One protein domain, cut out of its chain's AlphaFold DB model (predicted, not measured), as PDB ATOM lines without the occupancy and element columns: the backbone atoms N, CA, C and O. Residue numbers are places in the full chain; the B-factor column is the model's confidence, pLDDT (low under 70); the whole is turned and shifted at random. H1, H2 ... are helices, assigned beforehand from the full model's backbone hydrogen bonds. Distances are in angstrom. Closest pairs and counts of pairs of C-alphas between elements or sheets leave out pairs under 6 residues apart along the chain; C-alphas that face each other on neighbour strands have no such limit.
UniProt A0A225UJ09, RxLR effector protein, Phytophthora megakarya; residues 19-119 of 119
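AT A GLANCE: This is residues 19 to 119 of the 119 residues of the protein "RxLR effector protein" of Phytophthora megakarya (UniProt A0A225UJ09). One long helix, H1, sticks out with its residues 19 to 39 as an arm from a small head, where H4 packs on both H2 and H3, and H3 crosses the last part of H1. The long loop of residues 77 to 99 makes the end of the domain far from the arm's tip, and residues 113 to 119 also stick out. The printed part has 101 residues with four named helices, H1, H2, H3 and H4 along the chain, and no named strand; its class is all helix. It is loose, with a radius of gyration of the C-alphas of 18.1 A, and elongated, spanning 61 by 39 by 24 A.

IN THESE COORDINATES: H1, residues 19 to 48, runs 43.2 A from C-alpha 19 at (-22.746, 86.757, 39.858) to C-alpha 48 at (3.760, 107.096, 12.430). H3 is residues 69 to 76, 10.4 A, and H2 is residues 55 to 64, 14.1 A. H4, residues 100 to 117, is 25.7 A long and ends with C-alpha 117 at (-16.554, 125.878, 6.106).

HOW THE PARTS SIT: H1 touches H3 with residues 43 to 48 alone, about perpendicular at 86 degrees; the closest C-alphas, of Val 44 and Ala 75, are 5.0 A apart. H1 and H2 are close but not clearly touching, with the C-alphas of Val 47 and Leu 62 closest at 7.3 A. H3 and H4 form a helical hairpin and touch at a shallow tilt of 13 degrees, opposite ways, closest at the C-alphas of His 69 and Arg 109, 5.3 A. H4 touches H2 with residues 103 to 111 alone, at a steep tilt of 55 degrees, the same way; the C-alphas of Val 59 and Leu 108 are closest, at 5.4 A. H1 and H4 are apart. In H1, H2, H3 and H4 every O i to N i+4 pair is within hydrogen-bond range.

THE WHOLE: The two C-alphas farthest apart, of Glu 20 and Asp 91, are 62.6 A apart. The printed part has no cut. The link from H3 to H4 is long, with 23 residues. The mean pLDDT of the printed part is 86.6; residues 84, 86 to 88, 94 to 95 and 118 to 119 are under 70.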
ATOM      1  N   ARG A  19     -24.199  86.947  39.916       75.44
ATOM      2  CA  ARG A  19     -22.746  86.757  39.858       75.44
ATOM      3  C   ARG A  19     -22.276  86.226  38.507       75.44
ATOM      4  O   ARG A  19     -21.214  86.641  38.034       75.44
ATOM      5  N   GLU A  20     -23.020  85.323  37.874       81.06
ATOM      6  CA  GLU A  20     -22.731  84.882  36.505       81.06
ATOM      7  C   GLU A  20     -22.938  86.006  35.486       81.06
ATOM      8  O   GLU A  20     -22.073  86.236  34.635       81.06
ATOM      9  N   SER A  21     -24.012  86.783  35.633       82.25
ATOM     10  CA  SER A  21     -24.278  87.957  34.798       82.25
ATOM     11  C   SER A  21     -23.159  88.999  34.905       82.25
ATOM     12  O   SER A  21     -22.670  89.495  33.886       82.25
ATOM     13  N   ALA A  22     -22.672  89.281  36.117       87.50
ATOM     14  CA  ALA A  22     -21.556  90.199  36.339       87.50
ATOM     15  C   ALA A  22     -20.259  89.726  35.656       87.50
ATOM     16  O   ALA A  22     -19.567  90.532  35.025       87.50
ATOM     17  N   LYS A  23     -19.952  88.422  35.707       90.06
ATOM     18  CA  LYS A  23     -18.786  87.842  35.014       90.06
ATOM     19  C   LYS A  23     -18.889  87.984  33.495       90.06
ATOM     20  O   LYS A  23     -17.894  88.306  32.848       90.06
ATOM     21  N   LEU A  24     -20.075  87.777  32.917       91.69
ATOM     22  CA  LEU A  24     -20.298  87.938  31.477       91.69
ATOM     23  C   LEU A  24     -20.118  89.395  31.033       91.69
ATOM     24  O   LEU A  24     -19.488  89.652  30.003       91.69
ATOM     25  N   VAL A  25     -20.617  90.350  31.825       91.62
ATOM     26  CA  VAL A  25     -20.406  91.785  31.581       91.62
ATOM     27  C   VAL A  25     -18.919  92.128  31.664       91.62
ATOM     28  O   VAL A  25     -18.395  92.773  30.758       91.62
ATOM     29  N   GLU A  26     -18.214  91.652  32.692       93.06
ATOM     30  CA  GLU A  26     -16.773  91.875  32.845       93.06
ATOM     31  C   GLU A  26     -15.981  91.309  31.656       93.06
ATOM     32  O   GLU A  26     -15.134  91.996  31.074       93.06
ATOM     33  N   GLU A  27     -16.285  90.080  31.232       93.19
ATOM     34  CA  GLU A  27     -15.627  89.449  30.090       93.19
ATOM     35  C   GLU A  27     -15.893  90.218  28.785       93.19
ATOM     36  O   GLU A  27     -14.977  90.431  27.979       93.19
ATOM     37  N   TYR A  28     -17.127  90.685  28.584       93.25
ATOM     38  CA  TYR A  28     -17.497  91.506  27.437       93.25
ATOM     39  C   TYR A  28     -16.766  92.858  27.441       93.25
ATOM     40  O   TYR A  28     -16.148  93.227  26.436       93.25
ATOM     41  N   CYS A  29     -16.735  93.554  28.580       93.00
ATOM     42  CA  CYS A  29     -15.979  94.793  28.766       93.00
ATOM     43  C   CYS A  29     -14.485  94.594  28.471       93.00
ATOM     44  O   CYS A  29     -13.877  95.395  27.756       93.00
ATOM     45  N   MET A  30     -13.888  93.495  28.943       94.06
ATOM     46  CA  MET A  30     -12.495  93.161  28.638       94.06
ATOM     47  C   MET A  30     -12.264  92.916  27.142       94.06
ATOM     48  O   MET A  30     -11.251  93.364  26.595       94.06
ATOM     49  N   LYS A  31     -13.177  92.215  26.457       93.38
ATOM     50  CA  LYS A  31     -13.098  91.986  25.004       93.38
ATOM     51  C   LYS A  31     -13.180  93.302  24.230       93.38
ATOM     52  O   LYS A  31     -12.350  93.524  23.344       93.38
ATOM     53  N   LEU A  32     -14.100  94.193  24.604       93.12
ATOM     54  CA  LEU A  32     -14.214  95.531  24.017       93.12
ATOM     55  C   LEU A  32     -12.932  96.345  24.214       93.12
ATOM     56  O   LEU A  32     -12.346  96.805  23.235       93.12
ATOM     57  N   ALA A  33     -12.424  96.426  25.446       92.94
ATOM     58  CA  ALA A  33     -11.197  97.161  25.750       92.94
ATOM     59  C   ALA A  33      -9.989  96.633  24.956       92.94
ATOM     60  O   ALA A  33      -9.148  97.400  24.475       92.94
ATOM     61  N   ARG A  34      -9.890  95.308  24.763       94.56
ATOM     62  CA  ARG A  34      -8.852  94.701  23.914       94.56
ATOM     63  C   ARG A  34      -9.012  95.105  22.450       94.56
ATOM     64  O   ARG A  34      -8.018  95.482  21.827       94.56
ATOM     65  N   ALA A  35     -10.229  95.057  21.910       93.06
ATOM     66  CA  ALA A  35     -10.506  95.439  20.528       93.06
ATOM     67  C   ALA A  35     -10.188  96.922  20.270       93.06
ATOM     68  O   ALA A  35      -9.507  97.251  19.296       93.06
ATOM     69  N   GLU A  36     -10.595  97.815  21.172       91.75
ATOM     70  CA  GLU A  36     -10.266  99.242  21.107       91.75
ATOM     71  C   GLU A  36      -8.760  99.482  21.171       91.75
ATOM     72  O   GLU A  36      -8.210 100.255  20.383       91.75
ATOM     73  N   ARG A  37      -8.048  98.755  22.038       93.06
ATOM     74  CA  ARG A  37      -6.589  98.848  22.134       93.06
ATOM     75  C   ARG A  37      -5.890  98.411  20.849       93.06
ATOM     76  O   ARG A  37      -4.877  99.008  20.480       93.06
ATOM     77  N   VAL A  38      -6.395  97.379  20.170       94.75
ATOM     78  CA  VAL A  38      -5.873  96.939  18.866       94.75
ATOM     79  C   VAL A  38      -6.117  98.010  17.805       94.75
ATOM     80  O   VAL A  38      -5.168  98.394  17.119       94.75
ATOM     81  N   LYS A  39      -7.338  98.555  17.727       92.06
ATOM     82  CA  LYS A  39      -7.677  99.658  16.813       92.06
ATOM     83  C   LYS A  39      -6.772 100.869  17.037       92.06
ATOM     84  O   LYS A  39      -6.170 101.371  16.092       92.06
ATOM     85  N   TYR A  40      -6.591 101.280  18.292       92.31
ATOM     86  CA  TYR A  40      -5.711 102.389  18.647       92.31
ATOM     87  C   TYR A  40      -4.255 102.123  18.247       92.31
ATOM     88  O   TYR A  40      -3.608 102.980  17.650       92.31
ATOM     89  N   LYS A  41      -3.722 100.922  18.517       95.00
ATOM     90  CA  LYS A  41      -2.363 100.552  18.082       95.00
ATOM     91  C   LYS A  41      -2.208 100.647  16.565       95.00
ATOM     92  O   LYS A  41      -1.172 101.119  16.106       95.00
ATOM     93  N   GLN A  42      -3.208 100.206  15.805       95.31
ATOM     94  CA  GLN A  42      -3.171 100.278  14.348       95.31
ATOM     95  C   GLN A  42      -3.196 101.729  13.859       95.31
ATOM     96  O   GLN A  42      -2.360 102.106  13.045       95.31
ATOM     97  N   MET A  43      -4.072 102.561  14.425       95.50
ATOM     98  CA  MET A  43      -4.128 103.995  14.138       95.50
ATOM     99  C   MET A  43      -2.782 104.680  14.417       95.50
ATOM    100  O   MET A  43      -2.273 105.412  13.572       95.50
ATOM    101  N   VAL A  44      -2.155 104.398  15.565       94.81
ATOM    102  CA  VAL A  44      -0.827 104.942  15.897       94.81
ATOM    103  C   VAL A  44       0.218 104.533  14.858       94.81
ATOM    104  O   VAL A  44       1.016 105.376  14.452       94.81
ATOM    105  N   LYS A  45       0.210 103.272  14.403       95.69
ATOM    106  CA  LYS A  45       1.123 102.806  13.350       95.69
ATOM    107  C   LYS A  45       0.898 103.551  12.038       95.69
ATOM    108  O   LYS A  45       1.873 104.014  11.459       95.69
ATOM    109  N   THR A  46      -0.352 103.717  11.604       94.62
ATOM    110  CA  THR A  46      -0.674 104.488  10.394       94.62
ATOM    111  C   THR A  46      -0.125 105.907  10.483       94.62
ATOM    112  O   THR A  46       0.529 106.371   9.552       94.62
ATOM    113  N   VAL A  47      -0.373 106.600  11.600       94.12
ATOM    114  CA  VAL A  47       0.079 107.985  11.786       94.12
ATOM    115  C   VAL A  47       1.605 108.075  11.767       94.12
ATOM    116  O   VAL A  47       2.164 108.998  11.185       94.12
ATOM    117  N   GLN A  48       2.296 107.115  12.382       92.88
ATOM    118  CA  GLN A  48       3.760 107.096  12.430       92.88
ATOM    119  C   GLN A  48       4.420 106.682  11.110       92.88
ATOM    120  O   GLN A  48       5.591 106.993  10.919       92.88
ATOM    121  N   ALA A  49       3.694 105.996  10.226       94.12
ATOM    122  CA  ALA A  49       4.183 105.556   8.923       94.12
ATOM    123  C   ALA A  49       4.067 106.627   7.825       94.12
ATOM    124  O   ALA A  49       4.511 106.382   6.707       94.12
ATOM    125  N   GLN A  50       3.462 107.786   8.114       93.69
ATOM    126  CA  GLN A  50       3.339 108.859   7.130       93.69
ATOM    127  C   GLN A  50       4.706 109.444   6.769       93.69
ATOM    128  O   GLN A  50       5.538 109.682   7.650       93.69
ATOM    129  N   ASP A  51       4.907 109.726   5.481       90.69
ATOM    130  CA  ASP A  51       6.077 110.468   5.028       90.69
ATOM    131  C   ASP A  51       5.941 111.942   5.426       90.69
ATOM    132  O   ASP A  51       5.030 112.649   5.000       90.69
ATOM    133  N   LEU A  52       6.859 112.414   6.266       89.19
ATOM    134  CA  LEU A  52       6.860 113.791   6.755       89.19
ATOM    135  C   LEU A  52       7.542 114.768   5.784       89.19
ATOM    136  O   LEU A  52       7.553 115.968   6.060       89.19
ATOM    137  N   ASN A  53       8.108 114.273   4.679       90.06
ATOM    138  CA  ASN A  53       8.657 115.106   3.609       90.06
ATOM    139  C   ASN A  53       7.568 115.599   2.645       90.06
ATOM    140  O   ASN A  53       7.710 116.687   2.090       90.06
ATOM    141  N   ASN A  54       6.476 114.841   2.491       92.56
ATOM    142  CA  ASN A  54       5.309 115.214   1.694       92.56
ATOM    143  C   ASN A  54       4.062 115.333   2.582       92.56
ATOM    144  O   ASN A  54       3.257 114.408   2.707       92.56
ATOM    145  N   LEU A  55       3.922 116.487   3.238       91.50
ATOM    146  CA  LEU A  55       2.858 116.689   4.220       91.50
ATOM    147  C   LEU A  55       1.456 116.692   3.591       91.50
ATOM    148  O   LEU A  55       0.534 116.157   4.199       91.50
ATOM    149  N   ASP A  56       1.297 117.210   2.371       90.75
ATOM    150  CA  ASP A  56      -0.003 117.243   1.688       90.75
ATOM    151  C   ASP A  56      -0.508 115.826   1.378       90.75
ATOM    152  O   ASP A  56      -1.683 115.502   1.573       90.75
ATOM    153  N   GLU A  57       0.388 114.938   0.937       94.06
ATOM    154  CA  GLU A  57       0.067 113.525   0.735       94.06
ATOM    155  C   GLU A  57      -0.267 112.831   2.061       94.06
ATOM    156  O   GLU A  57      -1.267 112.114   2.146       94.06
ATOM    157  N   ALA A  58       0.510 113.092   3.116       94.12
ATOM    158  CA  ALA A  58       0.251 112.553   4.446       94.12
ATOM    159  C   ALA A  58      -1.122 112.983   4.995       94.12
ATOM    160  O   ALA A  58      -1.871 112.150   5.509       94.12
ATOM    161  N   VAL A  59      -1.493 114.259   4.852       93.81
ATOM    162  CA  VAL A  59      -2.811 114.783   5.250       93.81
ATOM    163  C   VAL A  59      -3.921 114.072   4.482       93.81
ATOM    164  O   VAL A  59      -4.842 113.531   5.097       93.81
ATOM    165  N   ASN A  60      -3.807 113.993   3.154       93.06
ATOM    166  CA  ASN A  60      -4.794 113.318   2.313       93.06
ATOM    167  C   ASN A  60      -4.953 111.834   2.678       93.06
ATOM    168  O   ASN A  60      -6.075 111.325   2.743       93.06
ATOM    169  N   ASN A  61      -3.850 111.137   2.956       94.38
ATOM    170  CA  ASN A  61      -3.866 109.737   3.369       94.38
ATOM    171  C   ASN A  61      -4.562 109.548   4.722       94.38
ATOM    172  O   ASN A  61      -5.388 108.645   4.866       94.38
ATOM    173  N   LEU A  62      -4.283 110.412   5.701       94.88
ATOM    174  CA  LEU A  62      -4.919 110.356   7.018       94.88
ATOM    175  C   LEU A  62      -6.422 110.653   6.941       94.88
ATOM    176  O   LEU A  62      -7.213 109.919   7.535       94.88
ATOM    177  N   MET A  63      -6.827 111.652   6.151       92.50
ATOM    178  CA  MET A  63      -8.241 111.969   5.927       92.50
ATOM    179  C   MET A  63      -8.989 110.819   5.245       92.50
ATOM    180  O   MET A  63     -10.083 110.468   5.681       92.50
ATOM    181  N   LYS A  64      -8.390 110.170   4.234       93.00
ATOM    182  CA  LYS A  64      -8.967 108.975   3.583       93.00
ATOM    183  C   LYS A  64      -9.181 107.815   4.556       93.00
ATOM    184  O   LYS A  64     -10.120 107.046   4.385       93.00
ATOM    185  N   GLN A  65      -8.330 107.688   5.573       91.62
ATOM    186  CA  GLN A  65      -8.488 106.682   6.629       91.62
ATOM    187  C   GLN A  65      -9.452 107.108   7.748       91.62
ATOM    188  O   GLN A  65      -9.611 106.376   8.724       91.62
ATOM    189  N   GLY A  66     -10.090 108.276   7.634       91.94
ATOM    190  CA  GLY A  66     -10.984 108.813   8.659       91.94
ATOM    191  C   GLY A  66     -10.263 109.207   9.950       91.94
ATOM    192  O   GLY A  66     -10.904 109.321  10.994       91.94
ATOM    193  N   ILE A  67      -8.938 109.392   9.899       93.56
ATOM    194  CA  ILE A  67      -8.140 109.790  11.058       93.56
ATOM    195  C   ILE A  67      -8.200 111.310  11.191       93.56
ATOM    196  O   ILE A  67      -7.818 112.044  10.280       93.56
ATOM    197  N   ASN A  68      -8.661 111.790  12.344       91.25
ATOM    198  CA  ASN A  68      -8.790 113.218  12.622       91.25
ATOM    199  C   ASN A  68      -7.543 113.807  13.311       91.25
ATOM    200  O   ASN A  68      -6.633 113.099  13.751       91.25
ATOM    201  N   HIS A  69      -7.500 115.137  13.420       92.00
ATOM    202  CA  HIS A  69      -6.363 115.844  14.010       92.00
ATOM    203  C   HIS A  69      -6.151 115.528  15.501       92.00
ATOM    204  O   HIS A  69      -5.002 115.442  15.934       92.00
ATOM    205  N   ASP A  70      -7.202 115.275  16.283       92.75
ATOM    206  CA  ASP A  70      -7.069 114.906  17.703       92.75
ATOM    207  C   ASP A  70      -6.401 113.535  17.878       92.75
ATOM    208  O   ASP A  70      -5.512 113.346  18.714       92.75
ATOM    209  N   GLN A  71      -6.767 112.577  17.027       92.94
ATOM    210  CA  GLN A  71      -6.151 111.254  16.971       92.94
ATOM    211  C   GLN A  71      -4.669 111.337  16.590       92.94
ATOM    212  O   GLN A  71      -3.839 110.655  17.200       92.94
ATOM    213  N   VAL A  72      -4.313 112.205  15.639       93.50
ATOM    214  CA  VAL A  72      -2.911 112.468  15.273       93.50
ATOM    215  C   VAL A  72      -2.145 113.098  16.434       93.50
ATOM    216  O   VAL A  72      -1.036 112.653  16.746       93.50
ATOM    217  N   TYR A  73      -2.739 114.077  17.122       92.88
ATOM    218  CA  TYR A  73      -2.135 114.725  18.288       92.88
ATOM    219  C   TYR A  73      -1.777 113.707  19.378       92.88
ATOM    220  O   TYR A  73      -0.647 113.686  19.886       92.88
ATOM    221  N   ALA A  74      -2.720 112.814  19.697       92.19
ATOM    222  CA  ALA A  74      -2.533 111.745  20.671       92.19
ATOM    223  C   ALA A  74      -1.486 110.713  20.211       92.19
ATOM    224  O   ALA A  74      -0.575 110.369  20.973       92.19
ATOM    225  N   ALA A  75      -1.559 110.261  18.955       92.75
ATOM    226  CA  ALA A  75      -0.643 109.266  18.393       92.75
ATOM    227  C   ALA A  75       0.814 109.744  18.364       92.75
ATOM    228  O   ALA A  75       1.736 108.986  18.694       92.75
ATOM    229  N   LEU A  76       1.027 111.013  18.010       90.81
ATOM    230  CA  LEU A  76       2.344 111.651  17.980       90.81
ATOM    231  C   LEU A  76       2.790 112.153  19.362       90.81
ATOM    232  O   LEU A  76       3.950 112.535  19.533       90.81
ATOM    233  N   LYS A  77       1.909 112.080  20.371       89.88
ATOM    234  CA  LYS A  77       2.149 112.514  21.754       89.88
ATOM    235  C   LYS A  77       2.633 113.967  21.812       89.88
ATOM    236  O   LYS A  77       3.582 114.249  22.544       89.88
ATOM    237  N   LEU A  78       2.009 114.858  21.036       87.31
ATOM    238  CA  LEU A  78       2.439 116.257  20.869       87.31
ATOM    239  C   LEU A  78       2.269 117.108  22.140       87.31
ATOM    240  O   LEU A  78       2.908 118.146  22.269       87.31
ATOM    241  N   GLY A  79       1.468 116.650  23.107       83.38
ATOM    242  CA  GLY A  79       1.340 117.293  24.422       83.38
ATOM    243  C   GLY A  79       2.488 117.012  25.396       83.38
ATOM    244  O   GLY A  79       2.545 117.620  26.459       83.38
ATOM    245  N   LYS A  80       3.411 116.095  25.074       81.69
ATOM    246  CA  LYS A  80       4.587 115.831  25.918       81.69
ATOM    247  C   LYS A  80       5.682 116.841  25.602       81.69
ATOM    248  O   LYS A  80       5.985 117.013  24.430       81.69
ATOM    249  N   GLU A  81       6.338 117.397  26.621       72.69
ATOM    250  CA  GLU A  81       7.425 118.389  26.475       72.69
ATOM    251  C   GLU A  81       8.451 118.019  25.400       72.69
ATOM    252  O   GLU A  81       8.741 118.804  24.506       72.69
ATOM    253  N   LYS A  82       8.910 116.765  25.395       71.50
ATOM    254  CA  LYS A  82       9.872 116.252  24.405       71.50
ATOM    255  C   LYS A  82       9.405 116.274  22.938       71.50
ATOM    256  O   LYS A  82      10.214 116.066  22.044       71.50
ATOM    257  N   ASN A  83       8.106 116.427  22.704       71.12
ATOM    258  CA  ASN A  83       7.453 116.383  21.396       71.12
ATOM    259  C   ASN A  83       6.695 117.686  21.089       71.12
ATOM    260  O   ASN A  83       5.907 117.718  20.140       71.12
ATOM    261  N   GLN A  84       6.885 118.724  21.907       66.81
ATOM    262  CA  GLN A  84       6.275 120.023  21.672       66.81
ATOM    263  C   GLN A  84       6.785 120.641  20.366       66.81
ATOM    264  O   GLN A  84       7.817 120.268  19.806       66.81
ATOM    265  N   TRP A  85       6.003 121.588  19.858       72.69
ATOM    266  CA  TRP A  85       6.224 122.272  18.586       72.69
ATOM    267  C   TRP A  85       7.468 123.157  18.559       72.69
ATOM    268  O   TRP A  85       7.937 123.491  17.477       72.69
ATOM    269  N   MET A  86       7.999 123.504  19.729       69.62
ATOM    270  CA  MET A  86       9.204 124.299  19.915       69.62
ATOM    271  C   MET A  86      10.073 123.695  21.015       69.62
ATOM    272  O   MET A  86       9.563 123.073  21.948       69.62
ATOM    273  N   SER A  87      11.389 123.905  20.926       67.00
ATOM    274  CA  SER A  87      12.253 123.696  22.089       67.00
ATOM    275  C   SER A  87      11.837 124.660  23.202       67.00
ATOM    276  O   SER A  87      11.568 125.823  22.929       67.00
ATOM    277  N   MET A  88      11.823 124.210  24.456       68.25
ATOM    278  CA  MET A  88      11.684 125.116  25.607       68.25
ATOM    279  C   MET A  88      12.978 125.904  25.884       68.25
ATOM    280  O   MET A  88      12.963 126.879  26.633       68.25
ATOM    281  N   ASN A  89      14.098 125.511  25.268       74.69
ATOM    282  CA  ASN A  89      15.371 126.211  25.375       74.69
ATOM    283  C   ASN A  89      15.420 127.386  24.382       74.69
ATOM    284  O   ASN A  89      15.472 127.165  23.170       74.69
ATOM    285  N   ARG A  90      15.431 128.620  24.908       74.19
ATOM    286  CA  ARG A  90      15.461 129.873  24.129       74.19
ATOM    287  C   ARG A  90      16.671 130.001  23.211       74.19
ATOM    288  O   ARG A  90      16.540 130.565  22.132       74.19
ATOM    289  N   ASP A  91      17.802 129.423  23.596       81.12
ATOM    290  CA  ASP A  91      19.042 129.499  22.822       81.12
ATOM    291  C   ASP A  91      19.114 128.416  21.734       81.12
ATOM    292  O   ASP A  91      20.073 128.331  20.967       81.12
ATOM    293  N   SER A  92      18.095 127.553  21.644       75.00
ATOM    294  CA  SER A  92      18.031 126.529  20.612       75.00
ATOM    295  C   SER A  92      17.699 127.149  19.250       75.00
ATOM    296  O   SER A  92      16.692 127.849  19.123       75.00
ATOM    297  N   PRO A  93      18.404 126.773  18.164       70.69
ATOM    298  CA  PRO A  93      18.016 127.153  16.800       70.69
ATOM    299  C   PRO A  93      16.649 126.576  16.373       70.69
ATOM    300  O   PRO A  93      16.149 126.883  15.286       70.69
ATOM    301  N   PHE A  94      16.038 125.735  17.216       67.06
ATOM    302  CA  PHE A  94      14.715 125.146  17.033       67.06
ATOM    303  C   PHE A  94      13.635 125.771  17.929       67.06
ATOM    304  O   PHE A  94      12.499 125.300  17.919       67.06
ATOM    305  N   TYR A  95      13.943 126.843  18.670       68.19
ATOM    306  CA  TYR A  95      12.975 127.544  19.526       68.19
ATOM    307  C   TYR A  95      11.769 128.092  18.737       68.19
ATOM    308  O   TYR A  95      10.651 128.091  19.229       68.19
ATOM    309  N   HIS A  96      11.953 128.477  17.471       70.81
ATOM    310  CA  HIS A  96      10.860 128.944  16.603       70.81
ATOM    311  C   HIS A  96      10.517 127.984  15.454       70.81
ATOM    312  O   HIS A  96       9.749 128.337  14.559       70.81
ATOM    313  N   LYS A  97      11.085 126.770  15.428       76.12
ATOM    314  CA  LYS A  97      10.894 125.837  14.308       76.12
ATOM    315  C   LYS A  97       9.936 124.717  14.684       76.12
ATOM    316  O   LYS A  97      10.297 123.816  15.434       76.12
ATOM    317  N   ARG A  98       8.754 124.736  14.061       77.25
ATOM    318  CA  ARG A  98       7.780 123.644  14.154       77.25
ATOM    319  C   ARG A  98       8.390 122.333  13.673       77.25
ATOM    320  O   ARG A  98       8.909 122.261  12.554       77.25
ATOM    321  N   SER A  99       8.277 121.289  14.493       83.69
ATOM    322  CA  SER A  99       8.661 119.937  14.085       83.69
ATOM    323  C   SER A  99       7.774 119.447  12.926       83.69
ATOM    324  O   SER A  99       6.596 119.814  12.867       83.69
ATOM    325  N   PRO A 100       8.279 118.591  12.014       86.38
ATOM    326  CA  PRO A 100       7.470 118.047  10.915       86.38
ATOM    327  C   PRO A 100       6.188 117.346  11.393       86.38
ATOM    328  O   PRO A 100       5.131 117.478  10.787       86.38
ATOM    329  N   LYS A 101       6.250 116.682  12.554       88.69
ATOM    330  CA  LYS A 101       5.099 116.055  13.222       88.69
ATOM    331  C   LYS A 101       4.025 117.060  13.634       88.69
ATOM    332  O   LYS A 101       2.839 116.765  13.529       88.69
ATOM    333  N   TYR A 102       4.437 118.230  14.113       88.44
ATOM    334  CA  TYR A 102       3.501 119.282  14.493       88.44
ATOM    335  C   TYR A 102       2.887 119.963  13.266       88.44
ATOM    336  O   TYR A 102       1.691 120.223  13.258       88.44
ATOM    337  N   LYS A 103       3.676 120.160  12.200       90.25
ATOM    338  CA  LYS A 103       3.172 120.672  10.916       90.25
ATOM    339  C   LYS A 103       2.100 119.764  10.312       90.25
ATOM    340  O   LYS A 103       1.074 120.264   9.875       90.25
ATOM    341  N   LEU A 104       2.303 118.443  10.355       92.06
ATOM    342  CA  LEU A 104       1.299 117.467   9.917       92.06
ATOM    343  C   LEU A 104      -0.025 117.624  10.682       92.06
ATOM    344  O   LEU A 104      -1.097 117.622  10.085       92.06
ATOM    345  N   TRP A 105       0.050 117.769  12.009       93.75
ATOM    346  CA  TRP A 105      -1.133 117.986  12.844       93.75
ATOM    347  C   TRP A 105      -1.854 119.299  12.506       93.75
ATOM    348  O   TRP A 105      -3.078 119.296  12.368       93.75
ATOM    349  N   GLU A 106      -1.117 120.401  12.341       91.25
ATOM    350  CA  GLU A 106      -1.698 121.700  11.978       91.25
ATOM    351  C   GLU A 106      -2.380 121.663  10.612       91.25
ATOM    352  O   GLU A 106      -3.538 122.059  10.513       91.25
ATOM    353  N   GLN A 107      -1.713 121.134   9.583       92.00
ATOM    354  CA  GLN A 107      -2.292 121.064   8.240       92.00
ATOM    355  C   GLN A 107      -3.532 120.168   8.195       92.00
ATOM    356  O   GLN A 107      -4.522 120.517   7.556       92.00
ATOM    357  N   LEU A 108      -3.533 119.044   8.921       92.38
ATOM    358  CA  LEU A 108      -4.721 118.198   9.024       92.38
ATOM    359  C   LEU A 108      -5.873 118.922   9.738       92.38
ATOM    360  O   LEU A 108      -7.032 118.790   9.344       92.38
ATOM    361  N   ARG A 109      -5.575 119.702  10.784       92.81
ATOM    362  CA  ARG A 109      -6.572 120.526  11.479       92.81
ATOM    363  C   ARG A 109      -7.154 121.587  10.545       92.81
ATOM    364  O   ARG A 109      -8.373 121.734  10.503       92.81
ATOM    365  N   GLU A 110      -6.312 122.290   9.794       91.75
ATOM    366  CA  GLU A 110      -6.737 123.294   8.813       91.75
ATOM    367  C   GLU A 110      -7.595 122.672   7.708       91.75
ATOM    368  O   GLU A 110      -8.693 123.159   7.448       91.75
ATOM    369  N   ALA A 111      -7.173 121.544   7.131       88.56
ATOM    370  CA  ALA A 111      -7.927 120.841   6.092       88.56
ATOM    371  C   ALA A 111      -9.337 120.435   6.562       88.56
ATOM    372  O   ALA A 111     -10.320 120.634   5.845       88.56
ATOM    373  N   VAL A 112      -9.457 119.930   7.796       85.69
ATOM    374  CA  VAL A 112     -10.754 119.575   8.397       85.69
ATOM    375  C   VAL A 112     -11.629 120.812   8.632       85.69
ATOM    376  O   VAL A 112     -12.838 120.755   8.411       85.69
ATOM    377  N   LEU A 113     -11.048 121.931   9.071       85.44
ATOM    378  CA  LEU A 113     -11.786 123.186   9.260       85.44
ATOM    379  C   LEU A 113     -12.266 123.768   7.923       85.44
ATOM    380  O   LEU A 113     -13.415 124.194   7.831       85.44
ATOM    381  N   HIS A 114     -11.432 123.729   6.883       82.94
ATOM    382  CA  HIS A 114     -11.793 124.195   5.544       82.94
ATOM    383  C   HIS A 114     -12.901 123.355   4.905       82.94
ATOM    384  O   HIS A 114     -13.811 123.921   4.306       82.94
ATOM    385  N   GLN A 115     -12.883 122.027   5.066       78.38
ATOM    386  CA  GLN A 115     -13.998 121.189   4.610       78.38
ATOM    387  C   GLN A 115     -15.317 121.584   5.277       78.38
ATOM    388  O   GLN A 115     -16.325 121.707   4.592       78.38
ATOM    389  N   ARG A 116     -15.310 121.840   6.592       70.50
ATOM    390  CA  ARG A 116     -16.514 122.247   7.337       70.50
ATOM    391  C   ARG A 116     -17.036 123.628   6.950       70.50
ATOM    392  O   ARG A 116     -18.227 123.856   7.063       70.50
ATOM    393  N   ALA A 117     -16.157 124.541   6.544       72.75
ATOM    394  CA  ALA A 117     -16.554 125.878   6.106       72.75
ATOM    395  C   ALA A 117     -17.168 125.891   4.694       72.75
ATOM    396  O   ALA A 117     -17.900 126.817   4.362       72.75
ATOM    397  N   ASN A 118     -16.862 124.875   3.880       64.94
ATOM    398  CA  ASN A 118     -17.298 124.751   2.486       64.94
ATOM    399  C   ASN A 118     -18.397 123.686   2.275       64.94
ATOM    400  O   ASN A 118     -18.731 123.397   1.126       64.94
ATOM    401  N   SER A 119     -18.908 123.082   3.355       56.22
ATOM    402  CA  SER A 119     -20.015 122.109   3.356       56.22
ATOM    403  C   SER A 119     -21.266 122.748   3.939       56.22
ATOM    404  O   SER A 119     -22.362 122.462   3.416       56.22
TER     405      SER A 119